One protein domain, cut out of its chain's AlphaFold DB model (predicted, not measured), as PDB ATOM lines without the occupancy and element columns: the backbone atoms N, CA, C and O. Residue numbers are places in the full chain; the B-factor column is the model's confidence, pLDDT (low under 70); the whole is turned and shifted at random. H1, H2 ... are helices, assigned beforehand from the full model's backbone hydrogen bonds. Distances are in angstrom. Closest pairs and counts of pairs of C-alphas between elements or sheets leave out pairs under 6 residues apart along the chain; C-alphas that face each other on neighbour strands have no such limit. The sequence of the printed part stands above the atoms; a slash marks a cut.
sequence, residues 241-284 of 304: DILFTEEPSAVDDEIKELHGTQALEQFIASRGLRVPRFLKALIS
ATOM      1  N   ASP A 241      19.947  13.219  -8.447       55.69
ATOM      2  CA  ASP A 241      20.669  12.634  -9.585       55.69
ATOM      3  C   ASP A 241      19.828  12.568 -10.877       55.69
ATOM      4  O   ASP A 241      20.406  12.550 -11.964       55.69
ATOM      5  N   ILE A 242      18.492  12.544 -10.781       55.75
ATOM      6  CA  ILE A 242      17.575  12.556 -11.933       55.75
ATOM      7  C   ILE A 242      17.201  13.997 -12.316       55.75
ATOM      8  O   ILE A 242      17.216  14.324 -13.500       55.75
ATOM      9  N   LEU A 243      16.924  14.871 -11.342       54.62
ATOM     10  CA  LEU A 243      16.562  16.281 -11.553       54.62
ATOM     11  C   LEU A 243      17.675  17.097 -12.220       54.62
ATOM     12  O   LEU A 243      17.377  17.945 -13.050       54.62
ATOM     13  N   PHE A 244      18.947  16.803 -11.931       54.00
ATOM     14  CA  PHE A 244      20.089  17.409 -12.632       54.00
ATOM     15  C   PHE A 244      20.394  16.773 -14.003       54.00
ATOM     16  O   PHE A 244      21.446  17.042 -14.584       54.00
ATOM     17  N   THR A 245      19.489  15.949 -14.542       54.84
ATOM     18  CA  THR A 245      19.505  15.519 -15.951       54.84
ATOM     19  C   THR A 245      18.707  16.513 -16.808       54.84
ATOM     20  O   THR A 245      17.809  16.121 -17.551       54.84
ATOM     21  N   GLU A 246      19.003  17.810 -16.683       61.69
ATOM     22  CA  GLU A 246      18.533  18.800 -17.658       61.69
ATOM     23  C   GLU A 246      19.269  18.576 -18.988       61.69
ATOM     24  O   GLU A 246      20.489  18.396 -19.020       61.69
ATOM     25  N   GLU A 247      18.509  18.522 -20.085       62.66
ATOM     26  CA  GLU A 247      19.076  18.499 -21.435       62.66
ATOM     27  C   GLU A 247      19.799  19.829 -21.707       62.66
ATOM     28  O   GLU A 247      19.302  20.874 -21.274       62.66
ATOM     29  N   PRO A 248      20.943  19.821 -22.420       62.00
ATOM     30  CA  PRO A 248      21.693  21.039 -22.700       62.00
ATOM     31  C   PRO A 248      20.815  22.046 -23.448       62.00
ATOM     32  O   PRO A 248      20.269  21.777 -24.520       62.00
ATOM     33  N   SER A 249      20.667  23.215 -22.843       70.62
ATOM     34  CA  SER A 249      19.920  24.346 -23.369       70.62
ATOM     35  C   SER A 249      20.825  25.245 -24.213       70.62
ATOM     36  O   SER A 249      22.043  25.245 -24.065       70.62
ATOM     37  N   ALA A 250      20.250  26.120 -25.040       72.75
ATOM     38  CA  ALA A 250      21.040  27.100 -25.799       72.75
ATOM     39  C   ALA A 250      21.833  28.096 -24.912       72.75
ATOM     40  O   ALA A 250      22.687  28.818 -25.417       72.75
ATOM     41  N   VAL A 251      21.550  28.155 -23.602       81.06
ATOM     42  CA  VAL A 251      22.310  28.953 -22.623       81.06
ATOM     43  C   VAL A 251      23.606  28.238 -22.218       81.06
ATOM     44  O   VAL A 251      24.602  28.882 -21.901       81.06
ATOM     45  N   ASP A 252      23.620  26.908 -22.268       83.38
ATOM     46  CA  ASP A 252      24.763  26.079 -21.886       83.38
ATOM     47  C   ASP A 252      25.925  26.206 -22.886       83.38
ATOM     48  O   ASP A 252      27.089  26.247 -22.478       83.38
ATOM     49  N   ASP A 253      25.613  26.397 -24.173       82.50
ATOM     50  CA  ASP A 253      26.587  26.750 -25.213       82.50
ATOM     51  C   ASP A 253      27.240  28.119 -24.950       82.50
ATOM     52  O   ASP A 253      28.466  28.242 -24.988       82.50
ATOM     53  N   GLU A 254      26.448  29.143 -24.603       87.44
ATOM     54  CA  GLU A 254      26.972  30.467 -24.235       87.44
ATOM     55  C   GLU A 254      27.878  30.366 -22.995       87.44
ATOM     56  O   GLU A 254      28.987  30.906 -22.977       87.44
ATOM     57  N   ILE A 255      27.462  29.600 -21.979       86.62
ATOM     58  CA  ILE A 255      28.256  29.353 -20.766       86.62
ATOM     59  C   ILE A 255      29.566  28.614 -21.088       86.62
ATOM     60  O   ILE A 255      30.593  28.923 -20.479       86.62
ATOM     61  N   LYS A 256      29.581  27.678 -22.042       85.38
ATOM     62  CA  LYS A 256      30.781  26.956 -22.508       85.38
ATOM     63  C   LYS A 256      31.774  27.875 -23.241       85.38
ATOM     64  O   LYS A 256      32.990  27.707 -23.096       85.38
ATOM     65  N   GLU A 257      31.291  28.882 -23.973       87.81
ATOM     66  CA  GLU A 257      32.145  29.895 -24.613       87.81
ATOM     67  C   GLU A 257      32.772  30.892 -23.619       87.81
ATOM     68  O   GLU A 257      33.833  31.461 -23.901       87.81
ATOM     69  N   LEU A 258      32.184  31.084 -22.429       91.81
ATOM     70  CA  LEU A 258      32.741  31.984 -21.416       91.81
ATOM     71  C   LEU A 258      34.141  31.548 -20.957       91.81
ATOM     72  O   LEU A 258      34.367  30.438 -20.467       91.81
ATOM     73  N   HIS A 259      35.079  32.501 -20.978       93.19
ATOM     74  CA  HIS A 259      36.454  32.301 -20.504       93.19
ATOM     75  C   HIS A 259      36.528  31.762 -19.062       93.19
ATOM     76  O   HIS A 259      37.424  30.983 -18.741       93.19
ATOM     77  N   GLY A 260      35.576  32.135 -18.198       94.56
ATOM     78  CA  GLY A 260      35.492  31.636 -16.823       94.56
ATOM     79  C   GLY A 260      35.280  30.121 -16.740       94.56
ATOM     80  O   GLY A 260      35.930  29.463 -15.931       94.56
ATOM     81  N   THR A 261      34.440  29.558 -17.611       91.44
ATOM     82  CA  THR A 261      34.150  28.117 -17.675       91.44
ATOM     83  C   THR A 261      35.377  27.335 -18.139       91.44
ATOM     84  O   THR A 261      35.770  26.361 -17.498       91.44
ATOM     85  N   GLN A 262      36.064  27.828 -19.173       90.00
ATOM     86  CA  GLN A 262      37.310  27.242 -19.685       90.00
ATOM     87  C   GLN A 262      38.459  27.331 -18.663       90.00
ATOM     88  O   GLN A 262      39.229  26.386 -18.487       90.00
ATOM     89  N   ALA A 263      38.574  28.451 -17.942       93.69
ATOM     90  CA  ALA A 263      39.555  28.609 -16.869       93.69
ATOM     91  C   ALA A 263      39.260  27.677 -15.678       93.69
ATOM     92  O   ALA A 263      40.186  27.108 -15.096       93.69
ATOM     93  N   LEU A 264      37.981  27.480 -15.338       92.62
ATOM     94  CA  LEU A 264      37.541  26.551 -14.296       92.62
ATOM     95  C   LEU A 264      37.819  25.090 -14.678       92.62
ATOM     96  O   LEU A 264      38.320  24.332 -13.847       92.62
ATOM     97  N   GLU A 265      37.572  24.703 -15.931       90.56
ATOM     98  CA  GLU A 265      37.934  23.387 -16.468       90.56
ATOM     99  C   GLU A 265      39.446  23.133 -16.338       90.56
ATOM    100  O   GLU A 265      39.867  22.149 -15.721       90.56
ATOM    101  N   GLN A 266      40.276  24.056 -16.840       91.69
ATOM    102  CA  GLN A 266      41.739  23.965 -16.747       91.69
ATOM    103  C   GLN A 266      42.229  23.933 -15.290       91.69
ATOM    104  O   GLN A 266      43.180  23.215 -14.963       91.69
ATOM    105  N   PHE A 267      41.576  24.668 -14.387       94.12
ATOM    106  CA  PHE A 267      41.878  24.627 -12.958       94.12
ATOM    107  C   PHE A 267      41.567  23.251 -12.351       94.12
ATOM    108  O   PHE A 267      42.419  22.669 -11.681       94.12
ATOM    109  N   ILE A 268      40.386  22.690 -12.619       93.25
ATOM    110  CA  ILE A 268      39.988  21.363 -12.128       93.25
ATOM    111  C   ILE A 268      40.942  20.284 -12.663       93.25
ATOM    112  O   ILE A 268      41.421  19.457 -11.883       93.25
ATOM    113  N   ALA A 269      41.287  20.339 -13.954       88.75
ATOM    114  CA  ALA A 269      42.228  19.421 -14.591       88.75
ATOM    115  C   ALA A 269      43.649  19.530 -14.005       88.75
ATOM    116  O   ALA A 269      44.234  18.520 -13.615       88.75
ATOM    117  N   SER A 270      44.195  20.745 -13.870       92.38
ATOM    118  CA  SER A 270      45.545  20.974 -13.322       92.38
ATOM    119  C   SER A 270      45.677  20.613 -11.839       92.38
ATOM    120  O   SER A 270      46.767  20.267 -11.382       92.38
ATOM    121  N   ARG A 271      44.574  20.656 -11.082       92.81
ATOM    122  CA  ARG A 271      44.514  20.233  -9.674       92.81
ATOM    123  C   ARG A 271      44.167  18.751  -9.489       92.81
ATOM    124  O   ARG A 271      44.196  18.283  -8.354       92.81
ATOM    125  N   GLY A 272      43.834  18.021 -10.557       90.00
ATOM    126  CA  GLY A 272      43.384  16.627 -10.479       90.00
ATOM    127  C   GLY A 272      42.077  16.445  -9.697       90.00
ATOM    128  O   GLY A 272      41.856  15.396  -9.092       90.00
ATOM    129  N   LEU A 273      41.228  17.477  -9.653       89.88
ATOM    130  CA  LEU A 273      39.983  17.464  -8.887       89.88
ATOM    131  C   LEU A 273      38.876  16.711  -9.635       89.88
ATOM    132  O   LEU A 273      38.844  16.642 -10.863       89.88
ATOM    133  N   ARG A 274      37.919  16.155  -8.882       90.00
ATOM    134  CA  ARG A 274      36.729  15.518  -9.459       90.00
ATOM    135  C   ARG A 274      35.889  16.570 -10.184       90.00
ATOM    136  O   ARG A 274      35.310  17.432  -9.529       90.00
ATOM    137  N   VAL A 275      35.752  16.438 -11.505       88.00
ATOM    138  CA  VAL A 275      34.856  17.286 -12.309       88.00
ATOM    139  C   VAL A 275      33.402  17.151 -11.801       88.00
ATOM    140  O   VAL A 275      32.892  16.018 -11.753       88.00
ATOM    141  N   PRO A 276      32.738  18.259 -11.411       86.56
ATOM    142  CA  PRO A 276      31.312  18.316 -11.083       86.56
ATOM    143  C   PRO A 276      30.413  17.777 -12.202       86.56
ATOM    144  O   PRO A 276      30.771  17.846 -13.374       86.56
ATOM    145  N   ARG A 277      29.223  17.261 -11.860       81.25
ATOM    146  CA  ARG A 277      28.303  16.680 -12.857       81.25
ATOM    147  C   ARG A 277      27.805  17.697 -13.887       81.25
ATOM    148  O   ARG A 277      27.846  17.379 -15.067       81.25
ATOM    149  N   PHE A 278      27.431  18.905 -13.463       83.75
ATOM    150  CA  PHE A 278      26.981  19.959 -14.382       83.75
ATOM    151  C   PHE A 278      28.075  20.345 -15.395       83.75
ATOM    152  O   PHE A 278      27.817  20.373 -16.589       83.75
ATOM    153  N   LEU A 279      29.334  20.503 -14.951       84.81
ATOM    154  CA  LEU A 279      30.461  20.724 -15.871       84.81
ATOM    155  C   LEU A 279      30.682  19.546 -16.821       84.81
ATOM    156  O   LEU A 279      31.072  19.761 -17.960       84.81
ATOM    157  N   LYS A 280      30.415  18.303 -16.401       82.44
ATOM    158  CA  LYS A 280      30.441  17.179 -17.345       82.44
ATOM    159  C   LYS A 280      29.356  17.323 -18.405       82.44
ATOM    160  O   LYS A 280      29.699  17.177 -19.567       82.44
ATOM    161  N   ALA A 281      28.108  17.616 -18.040       81.69
ATOM    162  CA  ALA A 281      27.035  17.836 -19.014       81.69
ATOM    163  C   ALA A 281      27.417  18.927 -20.035       81.69
ATOM    164  O   ALA A 281      27.427  18.651 -21.230       81.69
ATOM    165  N   LEU A 282      27.885  20.084 -19.551       80.50
ATOM    166  CA  LEU A 282      28.371  21.214 -20.359       80.50
ATOM    167  C   LEU A 282      29.521  20.870 -21.325       80.50
ATOM    168  O   LEU A 282      29.627  21.454 -22.399       80.50
ATOM    169  N   ILE A 283      30.414  19.951 -20.947       74.69
ATOM    170  CA  ILE A 283      31.613  19.612 -21.736       74.69
ATOM    171  C   ILE A 283      31.380  18.396 -22.660       74.69
ATOM    172  O   ILE A 283      32.121  18.203 -23.622       74.69
ATOM    173  N   SER A 284      30.356  17.567 -22.413       65.06
ATOM    174  CA  SER A 284      30.276  16.201 -22.973       65.06
ATOM    175  C   SER A 284      29.893  16.088 -24.455       65.06
ATOM    176  O   SER A 284      29.828  14.960 -24.942       65.06
TER     177      SER A 284
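Overview. This is residues 241 to 284 of the 304 residues of the protein "protein FAM47B-like isoform X1" of Clupea harengus (UniProt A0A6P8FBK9). The printed part winds round in a flat loop: a leading stretch, residues 241 to 249, then H1 and H2 making a corner, then a link that folds back to H3, the short last helix, inside the bend. H3 touches H1 and is near H2. The 44 residues, with three named helices and no named strand, are all helix by class, only just compact, close to loose (radius of gyration of the C-alphas 11.0 A), spanning 28 by 23 by 13 A.

Arrangement. Start at H1, residues 250 to 257; H2, residues 259 to 270, is close but not clearly touching, at a steep tilt of 63 degrees, the same way; their closest C-alphas, Ile 255 and Thr 261, are 6.8 A apart. H3, residues 277 to 283, touches H1, about perpendicular at 78 degrees; their closest C-alphas, Asp 252 and Leu 282, are 6.2 A apart. Each O i to N i+4 pair is within hydrogen-bond range in H2 and H3, 3 of 4 in H1.

Along the chain. Find C-alpha 250 at (21.040, 27.100, -25.799); H1 runs 11.5 A from there, H2 16.2 A, and H3 9.9 A to C-alpha 283 at (31.613, 19.612, -21.736).

Size, cuts and confidence. The printed part has no cut, and no link is long. Residues 241 to 248 and 284 have pLDDT under 70.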